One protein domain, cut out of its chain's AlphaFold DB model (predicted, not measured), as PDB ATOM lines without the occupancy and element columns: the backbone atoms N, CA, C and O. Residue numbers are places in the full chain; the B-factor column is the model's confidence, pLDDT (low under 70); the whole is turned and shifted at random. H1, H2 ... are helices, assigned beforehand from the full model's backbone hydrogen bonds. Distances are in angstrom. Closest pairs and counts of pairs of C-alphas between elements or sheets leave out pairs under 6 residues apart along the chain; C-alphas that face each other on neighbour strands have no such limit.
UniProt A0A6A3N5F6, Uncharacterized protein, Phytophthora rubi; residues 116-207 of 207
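Overview. This is residues 116 to 207 of the 207 residues of an uncharacterized protein of Phytophthora rubi (UniProt A0A6A3N5F6). From residue 116, a stretch without named elements passes beside H1, and then the chain folds back and forth in a zigzag of H1, H2 and H3, with the short H4 folded back after a loop; residues 188 to 194, of which 188 and 189 belong to H3, stick out. The helices make few contacts with one another, and the outline is flat. The printed part has 92 residues with four named helices, H1 to H4 in order, and no named strand; its class is all helix. It is compact, with a radius of gyration of the C-alphas of 14.1 A and spans of 39 by 38 by 21 A.

Arrangement. Look first at H1, residues 136 to 154, and H2, residues 160 to 170: they are close but not clearly touching, and their closest C-alphas, those of Phe 143 and Ile 167, are 7.6 A apart. They run opposite ways at a steep tilt of 64 degrees. Go on to H3, residues 173 to 189, close to H2 but not clearly touching it; their closest C-alphas, those of Val 168 and Ser 176, are 6.6 A apart. These two run opposite ways at a shallow tilt of 34 degrees, only just short of steep. H4, residues 198 to 205, is apart from H2, and only just apart from H1 at 8.4 A and from H3 at 8.1 A. H1 and H3 are apart. Every O i to N i+4 pair is within hydrogen-bond range in H1 and H3, but 4 of 7 in H2 and 2 of 4 in H4.

Along the chain. Find C-alpha 136 at (286.331, 354.258, 370.864); from there H1 runs 26.6 A to C-alpha 154. H2 covers 15.8 A and H3 24.8 A. H4 ends at C-alpha 205, at (277.038, 362.552, 370.736).

Size, cuts and confidence. The C-alphas of Gly 131 and Gly 155, the two farthest apart, are 41.1 A apart. The printed part has no cut and no long link between its helices. Confidence is low, with pLDDT under 70, at residues 125 to 134 and 190 to 207.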
ATOM      1  N   LYS A 116     301.609 357.383 385.336       76.50
ATOM      2  CA  LYS A 116     302.345 356.152 385.008       76.50
ATOM      3  C   LYS A 116     301.735 354.867 385.586       76.50
ATOM      4  O   LYS A 116     302.072 353.788 385.110       76.50
ATOM      5  N   ASP A 117     300.883 354.981 386.603       77.25
ATOM      6  CA  ASP A 117     300.258 353.835 387.263       77.25
ATOM      7  C   ASP A 117     298.920 353.463 386.582       77.25
ATOM      8  O   ASP A 117     298.374 352.385 386.821       77.25
ATOM      9  N   VAL A 118     298.426 354.306 385.661       80.44
ATOM     10  CA  VAL A 118     297.265 354.016 384.810       80.44
ATOM     11  C   VAL A 118     297.689 353.100 383.670       80.44
ATOM     12  O   VAL A 118     298.410 353.498 382.755       80.44
ATOM     13  N   ARG A 119     297.208 351.857 383.706       82.62
ATOM     14  CA  ARG A 119     297.429 350.872 382.642       82.62
ATOM     15  C   ARG A 119     296.230 350.872 381.699       82.62
ATOM     16  O   ARG A 119     295.231 350.228 381.992       82.62
ATOM     17  N   CYS A 120     296.344 351.601 380.594       85.31
ATOM     18  CA  CYS A 120     295.346 351.657 379.527       85.31
ATOM     19  C   CYS A 120     296.026 351.423 378.173       85.31
ATOM     20  O   CYS A 120     297.164 351.853 377.963       85.31
ATOM     21  N   SER A 121     295.335 350.736 377.268       84.38
ATOM     22  CA  SER A 121     295.775 350.528 375.887       84.38
ATOM     23  C   SER A 121     295.741 351.846 375.106       84.38
ATOM     24  O   SER A 121     294.895 352.698 375.371       84.38
ATOM     25  N   ASN A 122     296.639 352.021 374.132       84.88
ATOM     26  CA  ASN A 122     296.604 353.186 373.245       84.88
ATOM     27  C   ASN A 122     295.524 353.014 372.174       84.88
ATOM     28  O   ASN A 122     295.465 351.976 371.522       84.88
ATOM     29  N   PHE A 123     294.741 354.061 371.927       83.44
ATOM     30  CA  PHE A 123     293.739 354.111 370.872       83.44
ATOM     31  C   PHE A 123     294.294 354.788 369.621       83.44
ATOM     32  O   PHE A 123     294.523 356.002 369.573       83.44
ATOM     33  N   LYS A 124     294.485 354.004 368.562       76.56
ATOM     34  CA  LYS A 124     295.078 354.478 367.300       76.56
ATOM     35  C   LYS A 124     294.086 355.155 366.352       76.56
ATOM     36  O   LYS A 124     294.504 355.819 365.394       76.56
ATOM     37  N   GLY A 125     292.782 354.998 366.596       67.88
ATOM     38  CA  GLY A 125     291.717 355.508 365.725       67.88
ATOM     39  C   GLY A 125     291.504 354.701 364.439       67.88
ATOM     40  O   GLY A 125     290.974 355.230 363.466       67.88
ATOM     41  N   ASN A 126     291.954 353.446 364.404       66.88
ATOM     42  CA  ASN A 126     291.689 352.472 363.335       66.88
ATOM     43  C   ASN A 126     291.041 351.181 363.870       66.88
ATOM     44  O   ASN A 126     290.922 350.202 363.134       66.88
ATOM     45  N   GLU A 127     290.674 351.167 365.150       62.53
ATOM     46  CA  GLU A 127     290.288 349.965 365.881       62.53
ATOM     47  C   GLU A 127     288.774 349.845 365.875       62.53
ATOM     48  O   GLU A 127     288.114 350.573 366.598       62.53
ATOM     49  N   VAL A 128     288.284 348.998 364.964       56.72
ATOM     50  CA  VAL A 128     287.226 347.969 365.144       56.72
ATOM     51  C   VAL A 128     287.371 346.960 364.034       56.72
ATOM     52  O   VAL A 128     287.348 345.765 364.256       56.72
ATOM     53  N   TYR A 129     287.540 347.485 362.828       51.34
ATOM     54  CA  TYR A 129     287.646 346.791 361.563       51.34
ATOM     55  C   TYR A 129     288.206 347.836 360.597       51.34
ATOM     56  O   TYR A 129     287.699 348.968 360.587       51.34
ATOM     57  N   PRO A 130     289.235 347.528 359.790       50.62
ATOM     58  CA  PRO A 130     289.648 348.409 358.706       50.62
ATOM     59  C   PRO A 130     288.436 348.689 357.797       50.62
ATOM     60  O   PRO A 130     287.996 347.805 357.073       50.62
ATOM     61  N   GLY A 131     287.855 349.892 357.893       45.59
ATOM     62  CA  GLY A 131     286.653 350.299 357.150       45.59
ATOM     63  C   GLY A 131     285.360 350.509 357.960       45.59
ATOM     64  O   GLY A 131     284.416 351.022 357.374       45.59
ATOM     65  N   LEU A 132     285.297 350.183 359.266       50.12
ATOM     66  CA  LEU A 132     284.023 350.170 360.036       50.12
ATOM     67  C   LEU A 132     283.979 350.965 361.375       50.12
ATOM     68  O   LEU A 132     282.965 350.949 362.057       50.12
ATOM     69  N   GLY A 133     285.033 351.693 361.761       52.22
ATOM     70  CA  GLY A 133     284.932 352.919 362.592       52.22
ATOM     71  C   GLY A 133     284.521 352.921 364.092       52.22
ATOM     72  O   GLY A 133     284.613 353.983 364.688       52.22
ATOM     73  N   ALA A 134     284.107 351.838 364.750       61.09
ATOM     74  CA  ALA A 134     283.390 351.865 366.063       61.09
ATOM     75  C   ALA A 134     284.076 351.322 367.385       61.09
ATOM     76  O   ALA A 134     283.531 350.410 368.004       61.09
ATOM     77  N   GLY A 135     285.307 351.704 367.778       72.62
ATOM     78  CA  GLY A 135     286.034 351.035 368.905       72.62
ATOM     79  C   GLY A 135     286.457 351.966 370.028       72.62
ATOM     80  O   GLY A 135     287.149 351.584 370.968       72.62
ATOM     81  N   PHE A 136     286.032 353.215 369.909       75.75
ATOM     82  CA  PHE A 136     286.331 354.258 370.864       75.75
ATOM     83  C   PHE A 136     285.571 354.068 372.180       75.75
ATOM     84  O   PHE A 136     286.167 354.251 373.233       75.75
ATOM     85  N   GLU A 137     284.307 353.638 372.138       81.19
ATOM     86  CA  GLU A 137     283.503 353.416 373.351       81.19
ATOM     87  C   GLU A 137     284.154 352.370 374.268       81.19
ATOM     88  O   GLU A 137     284.333 352.595 375.464       81.19
ATOM     89  N   ASN A 138     284.624 351.261 373.689       83.12
ATOM     90  CA  ASN A 138     285.375 350.242 374.420       83.12
ATOM     91  C   ASN A 138     286.653 350.816 375.040       83.12
ATOM     92  O   ASN A 138     286.929 350.565 376.211       83.12
ATOM     93  N   PHE A 139     287.398 351.632 374.290       85.38
ATOM     94  CA  PHE A 139     288.577 352.318 374.816       85.38
ATOM     95  C   PHE A 139     288.231 353.259 375.982       85.38
ATOM     96  O   PHE A 139     288.936 353.258 376.989       85.38
ATOM     97  N   ILE A 140     287.145 354.034 375.893       87.00
ATOM     98  CA  ILE A 140     286.700 354.908 376.988       87.00
ATOM     99  C   ILE A 140     286.355 354.084 378.229       87.00
ATOM    100  O   ILE A 140     286.779 354.432 379.331       87.00
ATOM    101  N   HIS A 141     285.652 352.963 378.066       87.75
ATOM    102  CA  HIS A 141     285.343 352.073 379.181       87.75
ATOM    103  C   HIS A 141     286.595 351.472 379.826       87.75
ATOM    104  O   HIS A 141     286.685 351.446 381.058       87.75
ATOM    105  N   GLU A 142     287.568 351.030 379.027       89.81
ATOM    106  CA  GLU A 142     288.859 350.541 379.523       89.81
ATOM    107  C   GLU A 142     289.625 351.634 380.270       89.81
ATOM    108  O   GLU A 142     290.107 351.404 381.382       89.81
ATOM    109  N   PHE A 143     289.680 352.841 379.703       90.12
ATOM    110  CA  PHE A 143     290.332 353.990 380.317       90.12
ATOM    111  C   PHE A 143     289.697 354.338 381.665       90.12
ATOM    112  O   PHE A 143     290.390 354.422 382.678       90.12
ATOM    113  N   GLU A 144     288.373 354.486 381.722       91.25
ATOM    114  CA  GLU A 144     287.679 354.775 382.976       91.25
ATOM    115  C   GLU A 144     287.851 353.663 384.010       91.25
ATOM    116  O   GLU A 144     287.982 353.939 385.204       91.25
ATOM    117  N   HIS A 145     287.844 352.404 383.572       91.94
ATOM    118  CA  HIS A 145     288.088 351.272 384.453       91.94
ATOM    119  C   HIS A 145     289.510 351.302 385.030       91.94
ATOM    120  O   HIS A 145     289.685 351.075 386.231       91.94
ATOM    121  N   ALA A 146     290.512 351.650 384.219       90.06
ATOM    122  CA  ALA A 146     291.888 351.822 384.671       90.06
ATOM    123  C   ALA A 146     292.011 352.953 385.706       90.06
ATOM    124  O   ALA A 146     292.673 352.768 386.727       90.06
ATOM    125  N   ILE A 147     291.321 354.082 385.496       90.88
ATOM    126  CA  ILE A 147     291.286 355.181 386.471       90.88
ATOM    127  C   ILE A 147     290.616 354.746 387.777       90.88
ATOM    128  O   ILE A 147     291.202 354.932 388.836       90.88
ATOM    129  N   ARG A 148     289.440 354.105 387.721       90.12
ATOM    130  CA  ARG A 148     288.743 353.612 388.926       90.12
ATOM    131  C   ARG A 148     289.591 352.620 389.723       90.12
ATOM    132  O   ARG A 148     289.570 352.622 390.951       90.12
ATOM    133  N   THR A 149     290.344 351.775 389.025       87.75
ATOM    134  CA  THR A 149     291.245 350.809 389.660       87.75
ATOM    135  C   THR A 149     292.425 351.511 390.336       87.75
ATOM    136  O   THR A 149     292.779 351.157 391.458       87.75
ATOM    137  N   GLU A 150     293.014 352.523 389.695       87.31
ATOM    138  CA  GLU A 150     294.085 353.330 390.295       87.31
ATOM    139  C   GLU A 150     293.581 354.116 391.513       87.31
ATOM    140  O   GLU A 150     294.220 354.070 392.563       87.31
ATOM    141  N   GLU A 151     292.400 354.735 391.415       87.94
ATOM    142  CA  GLU A 151     291.739 355.439 392.519       87.94
ATOM    143  C   GLU A 151     291.569 354.525 393.735       87.94
ATOM    144  O   GLU A 151     291.914 354.910 394.854       87.94
ATOM    145  N   LEU A 152     291.100 353.294 393.510       87.12
ATOM    146  CA  LEU A 152     290.885 352.305 394.562       87.12
ATOM    147  C   LEU A 152     292.197 351.825 395.201       87.12
ATOM    148  O   LEU A 152     292.270 351.685 396.419       87.12
ATOM    149  N   VAL A 153     293.230 351.564 394.396       84.00
ATOM    150  CA  VAL A 153     294.511 351.017 394.876       84.00
ATOM    151  C   VAL A 153     295.351 352.082 395.583       84.00
ATOM    152  O   VAL A 153     295.971 351.806 396.611       84.00
ATOM    153  N   ASN A 154     295.381 353.305 395.050       84.31
ATOM    154  CA  ASN A 154     296.268 354.366 395.524       84.31
ATOM    155  C   ASN A 154     295.584 355.381 396.451       84.31
ATOM    156  O   ASN A 154     296.287 356.163 397.101       84.31
ATOM    157  N   GLY A 155     294.249 355.377 396.537       81.81
ATOM    158  CA  GLY A 155     293.490 356.405 397.255       81.81
ATOM    159  C   GLY A 155     293.654 357.787 396.617       81.81
ATOM    160  O   GLY A 155     293.748 358.798 397.316       81.81
ATOM    161  N   SER A 156     293.795 357.820 395.291       82.00
ATOM    162  CA  SER A 156     293.988 359.043 394.517       82.00
ATOM    163  C   SER A 156     292.658 359.638 394.070       82.00
ATOM    164  O   SER A 156     291.659 358.942 393.943       82.00
ATOM    165  N   THR A 157     292.634 360.952 393.852       85.19
ATOM    166  CA  THR A 157     291.438 361.664 393.382       85.19
ATOM    167  C   THR A 157     291.659 362.136 391.955       85.19
ATOM    168  O   THR A 157     292.514 362.996 391.724       85.19
ATOM    169  N   TRP A 158     290.883 361.618 390.998       83.69
ATOM    170  CA  TRP A 158     290.938 362.088 389.619       83.69
ATOM    171  C   TRP A 158     289.784 363.025 389.306       83.69
ATOM    172  O   TRP A 158     288.636 362.616 389.138       83.69
ATOM    173  N   THR A 159     290.109 364.305 389.155       85.50
ATOM    174  CA  THR A 159     289.159 365.283 388.628       85.50
ATOM    175  C   THR A 159     288.958 365.081 387.131       85.50
ATOM    176  O   THR A 159     289.828 364.570 386.423       85.50
ATOM    177  N   ASP A 160     287.821 365.534 386.618       84.69
ATOM    178  CA  ASP A 160     287.505 365.431 385.196       84.69
ATOM    179  C   ASP A 160     288.517 366.132 384.290       84.69
ATOM    180  O   ASP A 160     288.887 365.594 383.244       84.69
ATOM    181  N   ASN A 161     289.033 367.276 384.739       81.75
ATOM    182  CA  ASN A 161     290.105 368.002 384.061       81.75
ATOM    183  C   ASN A 161     291.388 367.169 383.977       81.75
ATOM    184  O   ASN A 161     292.057 367.159 382.946       81.75
ATOM    185  N   LEU A 162     291.717 366.430 385.040       85.12
ATOM    186  CA  LEU A 162     292.875 365.548 385.038       85.12
ATOM    187  C   LEU A 162     292.662 364.352 384.105       85.12
ATOM    188  O   LEU A 162     293.539 364.053 383.298       85.12
ATOM    189  N   LYS A 163     291.489 363.709 384.158       87.69
ATOM    190  CA  LYS A 163     291.130 362.612 383.242       87.69
ATOM    191  C   LYS A 163     291.227 363.070 381.783       87.69
ATOM    192  O   LYS A 163     291.847 362.391 380.972       87.69
ATOM    193  N   ALA A 164     290.698 364.255 381.469       83.12
ATOM    194  CA  ALA A 164     290.768 364.855 380.137       83.12
ATOM    195  C   ALA A 164     292.200 365.220 379.714       83.12
ATOM    196  O   ALA A 164     292.544 365.092 378.545       83.12
ATOM    197  N   SER A 165     293.061 365.642 380.643       85.19
ATOM    198  CA  SER A 165     294.474 365.879 380.333       85.19
ATOM    199  C   SER A 165     295.232 364.581 380.057       85.19
ATOM    200  O   SER A 165     296.163 364.574 379.256       85.19
ATOM    201  N   VAL A 166     294.872 363.496 380.742       87.19
ATOM    202  CA  VAL A 166     295.611 362.231 380.706       87.19
ATOM    203  C   VAL A 166     295.166 361.334 379.560       87.19
ATOM    204  O   VAL A 166     296.009 360.665 378.970       87.19
ATOM    205  N   ILE A 167     293.884 361.360 379.189       85.75
ATOM    206  CA  ILE A 167     293.361 360.542 378.089       85.75
ATOM    207  C   ILE A 167     294.086 360.821 376.764       85.75
ATOM    208  O   ILE A 167     294.297 359.907 375.975       85.75
ATOM    209  N   VAL A 168     294.566 362.054 376.561       86.50
ATOM    210  CA  VAL A 168     295.338 362.468 375.377       86.50
ATOM    211  C   VAL A 168     296.621 361.656 375.205       86.50
ATOM    212  O   VAL A 168     297.019 361.400 374.072       86.50
ATOM    213  N   ASN A 169     297.235 361.205 376.303       88.69
ATOM    214  CA  ASN A 169     298.461 360.403 376.265       88.69
ATOM    215  C   ASN A 169     298.229 359.004 375.685       88.69
ATOM    216  O   ASN A 169     299.163 358.397 375.174       88.69
ATOM    217  N   PHE A 170     296.991 358.515 375.759       86.81
ATOM    218  CA  PHE A 170     296.590 357.216 375.230       86.81
ATOM    219  C   PHE A 170     296.000 357.321 373.820       86.81
ATOM    220  O   PHE A 170     295.674 356.308 373.212       86.81
ATOM    221  N   LEU A 171     295.867 358.527 373.262       86.75
ATOM    222  CA  LEU A 171     295.448 358.715 371.878       86.75
ATOM    223  C   LEU A 171     296.672 358.717 370.963       86.75
ATOM    224  O   LEU A 171     297.587 359.524 371.112       86.75
ATOM    225  N   GLU A 172     296.650 357.879 369.933       84.69
ATOM    226  CA  GLU A 172     297.711 357.801 368.933       84.69
ATOM    227  C   GLU A 172     297.251 358.296 367.553       84.69
ATOM    228  O   GLU A 172     296.067 358.330 367.207       84.69
ATOM    229  N   ARG A 173     298.227 358.674 366.717       82.00
ATOM    230  CA  ARG A 173     298.067 358.926 365.273       82.00
ATOM    231  C   ARG A 173     296.877 359.838 364.928       82.00
ATOM    232  O   ARG A 173     296.923 361.044 365.163       82.00
ATOM    233  N   LYS A 174     295.854 359.280 364.267       76.94
ATOM    234  CA  LYS A 174     294.703 360.020 363.737       76.94
ATOM    235  C   LYS A 174     293.785 360.482 364.866       76.94
ATOM    236  O   LYS A 174     293.310 361.610 364.795       76.94
ATOM    237  N   ALA A 175     293.610 359.667 365.907       77.62
ATOM    238  CA  ALA A 175     292.786 360.006 367.062       77.62
ATOM    239  C   ALA A 175     293.359 361.209 367.821       77.62
ATOM    240  O   ALA A 175     292.649 362.181 368.064       77.62
ATOM    241  N   SER A 176     294.672 361.200 368.080       83.69
ATOM    242  CA  SER A 176     295.348 362.326 368.738       83.69
ATOM    243  C   SER A 176     295.208 363.621 367.935       83.69
ATOM    244  O   SER A 176     294.780 364.648 368.463       83.69
ATOM    245  N   ARG A 177     295.486 363.584 366.623       80.50
ATOM    246  CA  ARG A 177     295.348 364.769 365.758       80.50
ATOM    247  C   ARG A 177     293.915 365.294 365.704       80.50
ATOM    248  O   ARG A 177     293.711 366.507 365.729       80.50
ATOM    249  N   TYR A 178     292.935 364.397 365.626       79.12
ATOM    250  CA  TYR A 178     291.524 364.767 365.618       79.12
ATOM    251  C   TYR A 178     291.114 365.447 366.928       79.12
ATOM    252  O   TYR A 178     290.523 366.527 366.887       79.12
ATOM    253  N   TYR A 179     291.516 364.881 368.069       80.81
ATOM    254  CA  TYR A 179     291.276 365.462 369.389       80.81
ATOM    255  C   TYR A 179     291.843 366.881 369.496       80.81
ATOM    256  O   TYR A 179     291.114 367.813 369.820       80.81
ATOM    257  N   HIS A 180     293.117 367.083 369.145       81.38
ATOM    258  CA  HIS A 180     293.746 368.406 369.223       81.38
ATOM    259  C   HIS A 180     293.067 369.419 368.298       81.38
ATOM    260  O   HIS A 180     292.826 370.558 368.698       81.38
ATOM    261  N   LYS A 181     292.696 369.005 367.078       81.88
ATOM    262  CA  LYS A 181     291.947 369.849 366.139       81.88
ATOM    263  C   LYS A 181     290.604 370.288 366.727       81.88
ATOM    264  O   LYS A 181     290.265 371.467 366.637       81.88
ATOM    265  N   LYS A 182     289.851 369.359 367.323       74.88
ATOM    266  CA  LYS A 182     288.543 369.640 367.931       74.88
ATOM    267  C   LYS A 182     288.652 370.466 369.205       74.88
ATOM    268  O   LYS A 182     287.871 371.393 369.381       74.88
ATOM    269  N   ASN A 183     289.667 370.215 370.023       78.00
ATOM    270  CA  ASN A 183     289.954 371.017 371.205       78.00
ATOM    271  C   ASN A 183     290.296 372.472 370.829       78.00
ATOM    272  O   ASN A 183     289.721 373.399 371.385       78.00
ATOM    273  N   LEU A 184     291.146 372.686 369.816       79.62
ATOM    274  CA  LEU A 184     291.458 374.025 369.290       79.62
ATOM    275  C   LEU A 184     290.237 374.718 368.667       79.62
ATOM    276  O   LEU A 184     290.071 375.932 368.773       79.62
ATOM    277  N   GLU A 185     289.379 373.968 367.973       76.25
ATOM    278  CA  GLU A 185     288.113 374.478 367.443       76.25
ATOM    279  C   GLU A 185     287.173 374.922 368.568       76.25
ATOM    280  O   GLU A 185     286.639 376.030 368.514       76.25
ATOM    281  N   TRP A 186     287.023 374.101 369.605       74.44
ATOM    282  CA  TRP A 186     286.227 374.436 370.775       74.44
ATOM    283  C   TRP A 186     286.782 375.672 371.495       74.44
ATOM    284  O   TRP A 186     286.024 376.605 371.756       74.44
ATOM    285  N   GLN A 187     288.097 375.733 371.727       72.06
ATOM    286  CA  GLN A 187     288.750 376.863 372.397       72.06
ATOM    287  C   GLN A 187     288.535 378.175 371.643       72.06
ATOM    288  O   GLN A 187     288.210 379.188 372.254       72.06
ATOM    289  N   ARG A 188     288.641 378.159 370.307       77.94
ATOM    290  CA  ARG A 188     288.357 379.344 369.483       77.94
ATOM    291  C   ARG A 188     286.915 379.818 369.634       77.94
ATOM    292  O   ARG A 188     286.692 381.019 369.764       77.94
ATOM    293  N   ARG A 189     285.953 378.889 369.652       73.88
ATOM    294  CA  ARG A 189     284.521 379.199 369.817       73.88
ATOM    295  C   ARG A 189     284.175 379.728 371.214       73.88
ATOM    296  O   ARG A 189     283.196 380.449 371.343       73.88
ATOM    297  N   HIS A 190     284.972 379.402 372.228       67.50
ATOM    298  CA  HIS A 190     284.684 379.705 373.634       67.50
ATOM    299  C   HIS A 190     285.791 380.531 374.292       67.50
ATOM    300  O   HIS A 190     286.092 380.336 375.468       67.50
ATOM    301  N   SER A 191     286.403 381.449 373.537       50.91
ATOM    302  CA  SER A 191     287.452 382.353 374.024       50.91
ATOM    303  C   SER A 191     286.930 383.187 375.210       50.91
ATOM    304  O   SER A 191     286.358 384.254 375.017       50.91
ATOM    305  N   GLY A 192     287.079 382.659 376.433       59.47
ATOM    306  CA  GLY A 192     286.586 383.242 377.687       59.47
ATOM    307  C   GLY A 192     285.981 382.257 378.704       59.47
ATOM    308  O   GLY A 192     285.806 382.641 379.857       59.47
ATOM    309  N   GLY A 193     285.686 381.003 378.334       53.91
ATOM    310  CA  GLY A 193     285.096 380.000 379.238       53.91
ATOM    311  C   GLY A 193     286.001 378.789 379.479       53.91
ATOM    312  O   GLY A 193     286.680 378.319 378.569       53.91
ATOM    313  N   THR A 194     286.007 378.253 380.702       56.38
ATOM    314  CA  THR A 194     286.492 376.887 380.969       56.38
ATOM    315  C   THR A 194     285.598 375.885 380.228       56.38
ATOM    316  O   THR A 194     284.385 376.073 380.205       56.38
ATOM    317  N   MET A 195     286.185 374.837 379.630       50.31
ATOM    318  CA  MET A 195     285.463 373.715 378.994       50.31
ATOM    319  C   MET A 195     284.275 373.252 379.852       50.31
ATOM    320  O   MET A 195     284.525 372.714 380.933       50.31
ATOM    321  N   PRO A 196     283.007 373.408 379.416       49.97
ATOM    322  CA  PRO A 196     281.896 372.747 380.072       49.97
ATOM    323  C   PRO A 196     281.952 371.256 379.739       49.97
ATOM    324  O   PRO A 196     282.330 370.851 378.635       49.97
ATOM    325  N   CYS A 197     281.552 370.432 380.703       49.28
ATOM    326  CA  CYS A 197     281.482 368.977 380.574       49.28
ATOM    327  C   CYS A 197     280.660 368.514 379.354       49.28
ATOM    328  O   CYS A 197     280.887 367.421 378.856       49.28
ATOM    329  N   GLU A 198     279.806 369.371 378.794       40.12
ATOM    330  CA  GLU A 198     279.024 369.136 377.573       40.12
ATOM    331  C   GLU A 198     279.890 368.940 376.312       40.12
ATOM    332  O   GLU A 198     279.503 368.238 375.382       40.12
ATOM    333  N   ALA A 199     281.119 369.471 376.280       44.09
ATOM    334  CA  ALA A 199     282.077 369.139 375.223       44.09
ATOM    335  C   ALA A 199     282.676 367.719 375.384       44.09
ATOM    336  O   ALA A 199     283.249 367.186 374.432       44.09
ATOM    337  N   ARG A 200     282.517 367.082 376.558       50.56
ATOM    338  CA  ARG A 200     282.785 365.644 376.775       50.56
ATOM    339  C   ARG A 200     281.590 364.800 376.339       50.56
ATOM    340  O   ARG A 200     281.806 363.768 375.714       50.56
ATOM    341  N   ASP A 201     280.360 365.280 376.532       40.12
ATOM    342  CA  ASP A 201     279.174 364.668 375.915       40.12
ATOM    343  C   ASP A 201     279.201 364.794 374.392       40.12
ATOM    344  O   ASP A 201     278.705 363.918 373.696       40.12
ATOM    345  N   ALA A 202     279.886 365.795 373.835       41.00
ATOM    346  CA  ALA A 202     280.153 365.830 372.403       41.00
ATOM    347  C   ALA A 202     281.061 364.676 371.928       41.00
ATOM    348  O   ALA A 202     280.954 364.280 370.777       41.00
ATOM    349  N   CYS A 203     281.890 364.064 372.784       40.44
ATOM    350  CA  CYS A 203     282.548 362.794 372.436       40.44
ATOM    351  C   CYS A 203     281.582 361.596 372.475       40.44
ATOM    352  O   CYS A 203     281.878 360.580 371.859       40.44
ATOM    353  N   ARG A 204     280.437 361.729 373.159       38.16
ATOM    354  CA  ARG A 204     279.357 360.732 373.263       38.16
ATOM    355  C   ARG A 204     278.237 360.924 372.226       38.16
ATOM    356  O   ARG A 204     277.500 359.990 371.951       38.16
ATOM    357  N   VAL A 205     278.096 362.137 371.681       36.88
ATOM    358  CA  VAL A 205     277.038 362.552 370.736       36.88
ATOM    359  C   VAL A 205     277.574 362.783 369.309       36.88
ATOM    360  O   VAL A 205     276.783 362.826 368.373       36.88
ATOM    361  N   TRP A 206     278.893 362.912 369.094       32.66
ATOM    362  CA  TRP A 206     279.482 363.193 367.766       32.66
ATOM    363  C   TRP A 206     280.434 362.109 367.221       32.66
ATOM    364  O   TRP A 206     281.293 362.424 366.387       32.66
ATOM    365  N   LEU A 207     280.277 360.853 367.655       38.66
ATOM    366  CA  LEU A 207     280.835 359.666 366.990       38.66
ATOM    367  C   LEU A 207     279.774 358.573 366.860       38.66
ATOM    368  O   LEU A 207     279.214 358.188 367.907       38.66
TER     369      LEU A 207